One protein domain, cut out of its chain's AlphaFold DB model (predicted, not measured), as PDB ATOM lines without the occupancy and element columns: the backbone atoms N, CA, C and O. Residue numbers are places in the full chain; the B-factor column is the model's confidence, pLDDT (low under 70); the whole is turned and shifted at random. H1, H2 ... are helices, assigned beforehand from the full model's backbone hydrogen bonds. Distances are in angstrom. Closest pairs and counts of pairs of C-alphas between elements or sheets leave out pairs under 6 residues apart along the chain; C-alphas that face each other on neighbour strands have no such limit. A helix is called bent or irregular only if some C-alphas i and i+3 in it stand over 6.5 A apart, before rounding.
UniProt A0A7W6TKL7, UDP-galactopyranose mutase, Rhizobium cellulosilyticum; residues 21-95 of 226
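What this domain is: This is residues 21 to 95 of the 226 residues of the protein "UDP-galactopyranose mutase" of Rhizobium cellulosilyticum (UniProt A0A7W6TKL7). The bent helix H3 folds back on itself as a V; H1 and H2 lie loosely side by side beyond its corner, and short H4 packs on H3a near the open end. The 75 printed residues, all helix by class, have four named helices, H1 to H4 in order, and no named strand. The whole is compact, radius of gyration of the C-alphas 12.6 A, spanning 36 by 26 by 18 A.

Where its parts are: Find C-alpha 21 at (-20.246, 1.092, 22.016), where H1, residues 21 to 28, begins; H2 is 35 to 45. H3, 55 to 80, one helix by its hydrogen bonds, is bent: C-alphas 62 and 65 are 9.3 A apart. Its arms are H3a, 55 to 62, and H3b, 65 to 80, 19.9 A long and irregular, with C-alphas 71 and 74 7.3 A apart. H4, 90 to 93, ends at (-32.501, 12.135, 30.027).

How they stand to each other: H1 and H2 only just touch, with 3 pairs of C-alphas within 8 A, closest Leu 21 and Ala 38, 6.6 A. H3b touches H1 with residues 66 to 67 alone, closest C-alphas Val 27 and Leu 67, 6.7 A. H3a and H3b only just touch, with 3 such pairs, only at the corner, closest C-alphas Leu 59 and Thr 68, 6.0 A, opposite ways at a shallow tilt of 22 degrees. H4 touches H3a, closest C-alphas Ala 55 and Val 92, 5.8 A. Every O i to N i+4 pair is within hydrogen-bond range in H1, H2 and H3a, and 8 of 12 in H3b; H4 is too short for one.

The domain as a whole: The C-alphas farthest apart, Glu 33 and Gln 81, are 37.0 A apart. The printed part has no cut, its three links are short, and no printed residue is under 70 in pLDDT.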
ATOM      1  N   LEU A  21     -21.687   1.093  22.301       97.12
ATOM      2  CA  LEU A  21     -20.246   1.092  22.016       97.12
ATOM      3  C   LEU A  21     -19.918   1.036  20.518       97.12
ATOM      4  O   LEU A  21     -18.990   1.704  20.066       97.12
ATOM      5  N   ASP A  22     -20.682   0.272  19.740       96.56
ATOM      6  CA  ASP A  22     -20.475   0.175  18.294       96.56
ATOM      7  C   ASP A  22     -20.852   1.477  17.591       96.56
ATOM      8  O   ASP A  22     -20.143   1.916  16.685       96.56
ATOM      9  N   THR A  23     -21.901   2.155  18.063       96.12
ATOM     10  CA  THR A  23     -22.257   3.503  17.611       96.12
ATOM     11  C   THR A  23     -21.136   4.505  17.903       96.12
ATOM     12  O   THR A  23     -20.752   5.267  17.017       96.12
ATOM     13  N   ILE A  24     -20.579   4.485  19.119       96.62
ATOM     14  CA  ILE A  24     -19.474   5.367  19.531       96.62
ATOM     15  C   ILE A  24     -18.254   5.131  18.629       96.62
ATOM     16  O   ILE A  24     -17.752   6.074  18.018       96.62
ATOM     17  N   ASN A  25     -17.826   3.876  18.476       96.75
ATOM     18  CA  ASN A  25     -16.694   3.520  17.618       96.75
ATOM     19  C   ASN A  25     -16.904   3.953  16.167       96.75
ATOM     20  O   ASN A  25     -16.008   4.537  15.558       96.75
ATOM     21  N   ALA A  26     -18.098   3.708  15.624       95.12
ATOM     22  CA  ALA A  26     -18.418   4.080  14.256       95.12
ATOM     23  C   ALA A  26     -18.332   5.594  14.050       95.12
ATOM     24  O   ALA A  26     -17.735   6.028  13.069       95.12
ATOM     25  N   VAL A  27     -18.899   6.393  14.959       94.44
ATOM     26  CA  VAL A  27     -18.983   7.855  14.824       94.44
ATOM     27  C   VAL A  27     -17.621   8.513  14.985       94.44
ATOM     28  O   VAL A  27     -17.234   9.298  14.122       94.44
ATOM     29  N   PHE A  28     -16.890   8.153  16.040       95.38
ATOM     30  CA  PHE A  28     -15.599   8.755  16.369       95.38
ATOM     31  C   PHE A  28     -14.412   8.114  15.633       95.38
ATOM     32  O   PHE A  28     -13.287   8.602  15.734       95.38
ATOM     33  N   GLY A  29     -14.627   7.017  14.896       95.31
ATOM     34  CA  GLY A  29     -13.555   6.286  14.216       95.31
ATOM     35  C   GLY A  29     -12.577   5.626  15.193       95.31
ATOM     36  O   GLY A  29     -11.379   5.547  14.916       95.31
ATOM     37  N   THR A  30     -13.073   5.193  16.351       96.06
ATOM     38  CA  THR A  30     -12.278   4.582  17.421       96.06
ATOM     39  C   THR A  30     -12.400   3.054  17.414       96.06
ATOM     40  O   THR A  30     -13.217   2.469  16.704       96.06
ATOM     41  N   GLY A  31     -11.534   2.389  18.182       96.50
ATOM     42  CA  GLY A  31     -11.520   0.934  18.368       96.50
ATOM     43  C   GLY A  31     -11.661   0.554  19.839       96.50
ATOM     44  O   GLY A  31     -10.895  -0.265  20.331       96.50
ATOM     45  N   LEU A  32     -12.571   1.213  20.560       97.50
ATOM     46  CA  LEU A  32     -12.793   0.988  21.987       97.50
ATOM     47  C   LEU A  32     -13.395  -0.406  22.206       97.50
ATOM     48  O   LEU A  32     -14.360  -0.806  21.538       97.50
ATOM     49  N   GLU A  33     -12.832  -1.152  23.152       96.31
ATOM     50  CA  GLU A  33     -13.221  -2.542  23.403       96.31
ATOM     51  C   GLU A  33     -14.114  -2.684  24.637       96.31
ATOM     52  O   GLU A  33     -15.004  -3.540  24.645       96.31
ATOM     53  N   THR A  34     -13.924  -1.831  25.649       96.94
ATOM     54  CA  THR A  34     -14.620  -1.930  26.935       96.94
ATOM     55  C   THR A  34     -15.558  -0.754  27.203       96.94
ATOM     56  O   THR A  34     -15.408   0.342  26.660       96.94
ATOM     57  N   ALA A  35     -16.528  -0.978  28.095       96.31
ATOM     58  CA  ALA A  35     -17.429   0.072  28.555       96.31
ATOM     59  C   ALA A  35     -16.684   1.203  29.284       96.31
ATOM     60  O   ALA A  35     -17.062   2.366  29.145       96.31
ATOM     61  N   ASP A  36     -15.615   0.880  30.016       97.19
ATOM     62  CA  ASP A  36     -14.796   1.862  30.736       97.19
ATOM     63  C   ASP A  36     -14.015   2.764  29.772       97.19
ATOM     64  O   ASP A  36     -13.959   3.981  29.979       97.19
ATOM     65  N   ASP A  37     -13.486   2.201  28.679       97.00
ATOM     66  CA  ASP A  37     -12.833   2.980  27.621       97.00
ATOM     67  C   ASP A  37     -13.826   3.936  26.954       97.00
ATOM     68  O   ASP A  37     -13.519   5.106  26.730       97.00
ATOM     69  N   ALA A  38     -15.044   3.461  26.689       97.19
ATOM     70  CA  ALA A  38     -16.122   4.262  26.118       97.19
ATOM     71  C   ALA A  38     -16.554   5.404  27.039       97.19
ATOM     72  O   ALA A  38     -16.652   6.544  26.591       97.19
ATOM     73  N   MET A  39     -16.760   5.129  28.331       96.38
ATOM     74  CA  MET A  39     -17.086   6.163  29.319       96.38
ATOM     75  C   MET A  39     -15.967   7.203  29.429       96.38
ATOM     76  O   MET A  39     -16.245   8.402  29.436       96.38
ATOM     77  N   SER A  40     -14.710   6.756  29.469       97.00
ATOM     78  CA  SER A  40     -13.545   7.645  29.534       97.00
ATOM     79  C   SER A  40     -13.427   8.511  28.280       97.00
ATOM     80  O   SER A  40     -13.161   9.710  28.372       97.00
ATOM     81  N   TYR A  41     -13.673   7.926  27.106       97.56
ATOM     82  CA  TYR A  41     -13.645   8.645  25.840       97.56
ATOM     83  C   TYR A  41     -14.771   9.681  25.748       97.56
ATOM     84  O   TYR A  41     -14.494  10.847  25.470       97.56
ATOM     85  N   LEU A  42     -16.015   9.301  26.064       96.56
ATOM     86  CA  LEU A  42     -17.153  10.228  26.096       96.56
ATOM     87  C   LEU A  42     -16.908  11.387  27.072       96.56
ATOM     88  O   LEU A  42     -17.147  12.539  26.720       96.56
ATOM     89  N   ALA A  43     -16.341  11.112  28.251       96.44
ATOM     90  CA  ALA A  43     -15.963  12.153  29.204       96.44
ATOM     91  C   ALA A  43     -14.888  13.112  28.653       96.44
ATOM     92  O   ALA A  43     -14.885  14.288  29.010       96.44
ATOM     93  N   SER A  44     -13.993  12.634  27.779       97.06
ATOM     94  CA  SER A  44     -12.941  13.457  27.165       97.06
ATOM     95  C   SER A  44     -13.454  14.396  26.065       97.06
ATOM     96  O   SER A  44     -12.875  15.461  25.863       97.06
ATOM     97  N   VAL A  45     -14.544  14.025  25.381       97.44
ATOM     98  CA  VAL A  45     -15.176  14.830  24.315       97.44
ATOM     99  C   VAL A  45     -16.390  15.626  24.805       97.44
ATOM    100  O   VAL A  45     -16.902  16.493  24.089       97.44
ATOM    101  N   ALA A  46     -16.866  15.341  26.018       96.75
ATOM    102  CA  ALA A  46     -17.948  16.067  26.657       96.75
ATOM    103  C   ALA A  46     -17.600  17.553  26.816       96.75
ATOM    104  O   ALA A  46     -16.491  17.933  27.190       96.75
ATOM    105  N   LEU A  47     -18.588  18.409  26.567       96.81
ATOM    106  CA  LEU A  47     -18.475  19.853  26.717       96.81
ATOM    107  C   LEU A  47     -19.155  20.261  28.028       96.81
ATOM    108  O   LEU A  47     -20.380  20.170  28.110       96.81
ATOM    109  N   PRO A  48     -18.418  20.716  29.058       94.50
ATOM    110  CA  PRO A  48     -19.021  21.102  30.330       94.50
ATOM    111  C   PRO A  48     -20.110  22.170  30.157       94.50
ATOM    112  O   PRO A  48     -19.877  23.222  29.557       94.50
ATOM    113  N   ARG A  49     -21.299  21.912  30.713       94.06
ATOM    114  CA  ARG A  49     -22.453  22.825  30.712       94.06
ATOM    115  C   ARG A  49     -23.029  22.904  32.119       94.06
ATOM    116  O   ARG A  49     -23.331  21.880  32.726       94.06
ATOM    117  N   SER A  50     -23.147  24.111  32.660       92.62
ATOM    118  CA  SER A  50     -23.735  24.340  33.979       92.62
ATOM    119  C   SER A  50     -24.358  25.738  34.040       92.62
ATOM    120  O   SER A  50     -23.635  26.711  33.814       92.62
ATOM    121  N   PRO A  51     -25.650  25.867  34.394       93.88
ATOM    122  CA  PRO A  51     -26.599  24.782  34.676       93.88
ATOM    123  C   PRO A  51     -26.992  23.989  33.412       93.88
ATOM    124  O   PRO A  51     -26.925  24.512  32.306       93.88
ATOM    125  N   VAL A  52     -27.416  22.732  33.579       95.88
ATOM    126  CA  VAL A  52     -27.997  21.923  32.489       95.88
ATOM    127  C   VAL A  52     -29.494  22.198  32.432       95.88
ATOM    128  O   VAL A  52     -30.241  21.659  33.253       95.88
ATOM    129  N   ILE A  53     -29.912  23.048  31.495       95.81
ATOM    130  CA  ILE A  53     -31.313  23.465  31.338       95.81
ATOM    131  C   ILE A  53     -31.934  22.755  30.133       95.81
ATOM    132  O   ILE A  53     -33.015  22.175  30.241       95.81
ATOM    133  N   SER A  54     -31.230  22.758  29.003       97.00
ATOM    134  CA  SER A  54     -31.748  22.245  27.737       97.00
ATOM    135  C   SER A  54     -31.303  20.812  27.429       97.00
ATOM    136  O   SER A  54     -30.368  20.268  28.029       97.00
ATOM    137  N   ALA A  55     -31.966  20.189  26.455       96.31
ATOM    138  CA  ALA A  55     -31.555  18.916  25.887       96.31
ATOM    139  C   ALA A  55     -30.169  19.014  25.231       96.31
ATOM    140  O   ALA A  55     -29.375  18.082  25.363       96.31
ATOM    141  N   GLU A  56     -29.854  20.154  24.607       97.12
ATOM    142  CA  GLU A  56     -28.519  20.448  24.075       97.12
ATOM    143  C   GLU A  56     -27.466  20.421  25.188       97.12
ATOM    144  O   GLU A  56     -26.472  19.703  25.077       97.12
ATOM    145  N   ASP A  57     -27.705  21.143  26.291       96.81
ATOM    146  CA  ASP A  57     -26.765  21.186  27.416       96.81
ATOM    147  C   ASP A  57     -26.484  19.783  27.954       96.81
ATOM    148  O   ASP A  57     -25.339  19.440  28.257       96.81
ATOM    149  N   HIS A  58     -27.529  18.957  28.068       96.44
ATOM    150  CA  HIS A  58     -27.406  17.593  28.566       96.44
ATOM    151  C   HIS A  58     -26.606  16.701  27.614       96.44
ATOM    152  O   HIS A  58     -25.679  16.025  28.057       96.44
ATOM    153  N   LEU A  59     -26.932  16.694  26.322       96.44
ATOM    154  CA  LEU A  59     -26.267  15.822  25.352       96.44
ATOM    155  C   LEU A  59     -24.814  16.257  25.115       96.44
ATOM    156  O   LEU A  59     -23.906  15.433  25.203       96.44
ATOM    157  N   TYR A  60     -24.546  17.556  24.968       97.38
ATOM    158  CA  TYR A  60     -23.171  18.045  24.840       97.38
ATOM    159  C   TYR A  60     -22.316  17.751  26.072       97.38
ATOM    160  O   TYR A  60     -21.153  17.381  25.916       97.38
ATOM    161  N   SER A  61     -22.871  17.863  27.283       95.94
ATOM    162  CA  SER A  61     -22.129  17.566  28.517       95.94
ATOM    163  C   SER A  61     -21.966  16.079  28.828       95.94
ATOM    164  O   SER A  61     -21.216  15.748  29.743       95.94
ATOM    165  N   THR A  62     -22.623  15.184  28.085       94.31
ATOM    166  CA  THR A  62     -22.545  13.732  28.318       94.31
ATOM    167  C   THR A  62     -21.854  12.976  27.192       94.31
ATOM    168  O   THR A  62     -21.038  12.103  27.470       94.31
ATOM    169  N   ILE A  63     -22.154  13.312  25.938       95.44
ATOM    170  CA  ILE A  63     -21.651  12.598  24.755       95.44
ATOM    171  C   ILE A  63     -20.902  13.479  23.757       95.44
ATOM    172  O   ILE A  63     -20.443  12.994  22.723       95.44
ATOM    173  N   GLY A  64     -20.766  14.770  24.058       96.50
ATOM    174  CA  GLY A  64     -20.073  15.713  23.196       96.50
ATOM    175  C   GLY A  64     -20.847  16.045  21.919       96.50
ATOM    176  O   GLY A  64     -21.883  15.462  21.589       96.50
ATOM    177  N   LYS A  65     -20.342  17.038  21.192       96.69
ATOM    178  CA  LYS A  65     -21.010  17.594  20.008       96.69
ATOM    179  C   LYS A  65     -21.035  16.623  18.825       96.69
ATOM    180  O   LYS A  65     -22.051  16.510  18.154       96.69
ATOM    181  N   GLU A  66     -19.942  15.900  18.599       95.19
ATOM    182  CA  GLU A  66     -19.769  15.020  17.432       95.19
ATOM    183  C   GLU A  66     -20.747  13.839  17.408       95.19
ATOM    184  O   GLU A  66     -21.152  13.418  16.329       95.19
ATOM    185  N   LEU A  67     -21.174  13.341  18.573       94.81
ATOM    186  CA  LEU A  67     -22.230  12.330  18.663       94.81
ATOM    187  C   LEU A  67     -23.625  12.962  18.752       94.81
ATOM    188  O   LEU A  67     -24.588  12.409  18.225       94.81
ATOM    189  N   THR A  68     -23.739  14.127  19.397       95.50
ATOM    190  CA  THR A  68     -25.025  14.813  19.579       95.50
ATOM    191  C   THR A  68     -25.620  15.273  18.250       95.50
ATOM    192  O   THR A  68     -26.772  14.970  17.937       95.50
ATOM    193  N   ASP A  69     -24.833  15.992  17.458       94.94
ATOM    194  CA  ASP A  69     -25.319  16.677  16.267       94.94
ATOM    195  C   ASP A  69     -25.908  15.735  15.217       94.94
ATOM    196  O   ASP A  69     -27.069  15.926  14.859       94.94
ATOM    197  N   PRO A  70     -25.188  14.703  14.740       91.75
ATOM    198  CA  PRO A  70     -25.695  13.868  13.660       91.75
ATOM    199  C   PRO A  70     -26.847  12.950  14.083       91.75
ATOM    200  O   PRO A  70     -27.564  12.473  13.211       91.75
ATOM    201  N   PHE A  71     -27.046  12.683  15.380       90.88
ATOM    202  CA  PHE A  71     -28.111  11.785  15.855       90.88
ATOM    203  C   PHE A  71     -29.355  12.518  16.319       90.88
ATOM    204  O   PHE A  71     -30.472  12.068  16.060       90.88
ATOM    205  N   PHE A  72     -29.171  13.608  17.059       92.56
ATOM    206  CA  PHE A  72     -30.255  14.209  17.820       92.56
ATOM    207  C   PHE A  72     -30.717  15.525  17.210       92.56
ATOM    208  O   PHE A  72     -31.922  15.758  17.224       92.56
ATOM    209  N   CYS A  73     -29.838  16.358  16.640       93.44
ATOM    210  CA  CYS A  73     -30.231  17.694  16.175       93.44
ATOM    211  C   CYS A  73     -31.272  17.649  15.031       93.44
ATOM    212  O   CYS A  73     -32.403  18.095  15.260       93.44
ATOM    213  N   PRO A  74     -30.995  17.071  13.840       93.56
ATOM    214  CA  PRO A  74     -31.969  17.083  12.746       93.56
ATOM    215  C   PRO A  74     -33.195  16.226  13.060       93.56
ATOM    216  O   PRO A  74     -34.325  16.625  12.776       93.56
ATOM    217  N   TYR A  75     -32.994  15.077  13.714       92.62
ATOM    218  CA  TYR A  75     -34.087  14.195  14.118       92.62
ATOM    219  C   TYR A  75     -35.062  14.900  15.067       92.62
ATOM    220  O   TYR A  75     -36.277  14.822  14.887       92.62
ATOM    221  N   THR A  76     -34.543  15.628  16.056       91.50
ATOM    222  CA  THR A  76     -35.362  16.382  17.006       91.50
ATOM    223  C   THR A  76     -36.092  17.519  16.316       91.50
ATOM    224  O   THR A  76     -37.307  17.635  16.489       91.50
ATOM    225  N   LYS A  77     -35.399  18.295  15.474       92.12
ATOM    226  CA  LYS A  77     -36.019  19.380  14.707       92.12
ATOM    227  C   LYS A  77     -37.168  18.867  13.848       92.12
ATOM    228  O   LYS A  77     -38.238  19.459  13.818       92.12
ATOM    229  N   LYS A  78     -36.986  17.716  13.214       91.69
ATOM    230  CA  LYS A  78     -38.008  17.049  12.407       91.69
ATOM    231  C   LYS A  78     -39.182  16.529  13.236       91.69
ATOM    232  O   LYS A  78     -40.337  16.724  12.872       91.69
ATOM    233  N   MET A  79     -38.893  15.900  14.374       88.69
ATOM    234  CA  MET A  79     -39.900  15.303  15.252       88.69
ATOM    235  C   MET A  79     -40.694  16.325  16.062       88.69
ATOM    236  O   MET A  79     -41.835  16.044  16.420       88.69
ATOM    237  N   TRP A  80     -40.105  17.462  16.423       88.81
ATOM    238  CA  TRP A  80     -40.693  18.399  17.385       88.81
ATOM    239  C   TRP A  80     -40.787  19.831  16.873       88.81
ATOM    240  O   TRP A  80     -41.424  20.642  17.530       88.81
ATOM    241  N   GLN A  81     -40.187  20.145  15.720       89.62
ATOM    242  CA  GLN A  81     -40.047  21.512  15.197       89.62
ATOM    243  C   GLN A  81     -39.299  22.462  16.146       89.62
ATOM    244  O   GLN A  81     -39.358  23.676  15.985       89.62
ATOM    245  N   LEU A  82     -38.535  21.897  17.084       91.56
ATOM    246  CA  LEU A  82     -37.732  22.598  18.081       91.56
ATOM    247  C   LEU A  82     -36.262  22.214  17.934       91.56
ATOM    248  O   LEU A  82     -35.946  21.072  17.595       91.56
ATOM    249  N   ASP A  83     -35.373  23.162  18.204       95.25
ATOM    250  CA  ASP A  83     -33.956  22.873  18.404       95.25
ATOM    251  C   ASP A  83     -33.727  22.235  19.784       95.25
ATOM    252  O   ASP A  83     -34.512  22.411  20.719       95.25
ATOM    253  N   LEU A  84     -32.628  21.490  19.946       95.25
ATOM    254  CA  LEU A  84     -32.295  20.868  21.236       95.25
ATOM    255  C   LEU A  84     -32.115  21.900  22.362       95.25
ATOM    256  O   LEU A  84     -32.350  21.582  23.528       95.25
ATOM    257  N   SER A  85     -31.711  23.124  22.025       96.12
ATOM    258  CA  SER A  85     -31.578  24.239  22.966       96.12
ATOM    259  C   SER A  85     -32.929  24.769  23.465       96.12
ATOM    260  O   SER A  85     -32.988  25.387  24.527       96.12
ATOM    261  N   GLU A  86     -34.018  24.491  22.744       94.88
ATOM    262  CA  GLU A  86     -35.388  24.904  23.075       94.88
ATOM    263  C   GLU A  86     -36.164  23.816  23.838       94.88
ATOM    264  O   GLU A  86     -37.280  24.046  24.304       94.88
ATOM    265  N   MET A  87     -35.589  22.618  23.973       92.94
ATOM    266  CA  MET A  87     -36.211  21.485  24.654       92.94
ATOM    267  C   MET A  87     -35.655  21.298  26.058       92.94
ATOM    268  O   MET A  87     -34.450  21.376  26.267       92.94
ATOM    269  N   ASP A  88     -36.523  20.976  27.016       94.06
ATOM    270  CA  ASP A  88     -36.108  20.677  28.388       94.06
ATOM    271  C   ASP A  88     -35.205  19.428  28.447       94.06
ATOM    272  O   ASP A  88     -35.467  18.411  27.789       94.06
ATOM    273  N   ALA A  89     -34.155  19.478  29.274       93.75
ATOM    274  CA  ALA A  89     -33.216  18.372  29.457       93.75
ATOM    275  C   ALA A  89     -33.898  17.041  29.833       93.75
ATOM    276  O   ALA A  89     -33.407  15.967  29.473       93.75
ATOM    277  N   ALA A  90     -35.034  17.067  30.534       91.44
ATOM    278  CA  ALA A  90     -35.786  15.873  30.913       91.44
ATOM    279  C   ALA A  90     -36.230  15.031  29.705       91.44
ATOM    280  O   ALA A  90     -36.328  13.806  29.821       91.44
ATOM    281  N   VAL A  91     -36.443  15.647  28.535       87.81
ATOM    282  CA  VAL A  91     -36.901  14.935  27.331       87.81
ATOM    283  C   VAL A  91     -35.857  13.946  26.814       87.81
ATOM    284  O   VAL A  91     -36.226  12.887  26.294       87.81
ATOM    285  N   VAL A  92     -34.571  14.270  26.974       88.31
ATOM    286  CA  VAL A  92     -33.444  13.451  26.505       88.31
ATOM    287  C   VAL A  92     -32.808  12.609  27.607       88.31
ATOM    288  O   VAL A  92     -32.234  11.575  27.300       88.31
ATOM    289  N   ARG A  93     -32.990  12.951  28.891       86.69
ATOM    290  CA  ARG A  93     -32.501  12.135  30.027       86.69
ATOM    291  C   ARG A  93     -33.060  10.710  30.066       86.69
ATOM    292  O   ARG A  93     -32.471   9.836  30.689       86.69
ATOM    293  N   ARG A  94     -34.209  10.475  29.428       82.25
ATOM    294  CA  ARG A  94     -34.805   9.136  29.275       82.25
ATOM    295  C   ARG A  94     -34.155   8.295  28.171       82.25
ATOM    296  O   ARG A  94     -34.455   7.108  28.072       82.25
ATOM    297  N   LEU A  95     -33.354   8.907  27.298       83.31
ATOM    298  CA  LEU A  95     -32.695   8.209  26.200       83.31
ATOM    299  C   LEU A  95     -31.544   7.387  26.775       83.31
ATOM    300  O   LEU A  95     -30.688   7.904  27.488       83.31
TER     301      LEU A  95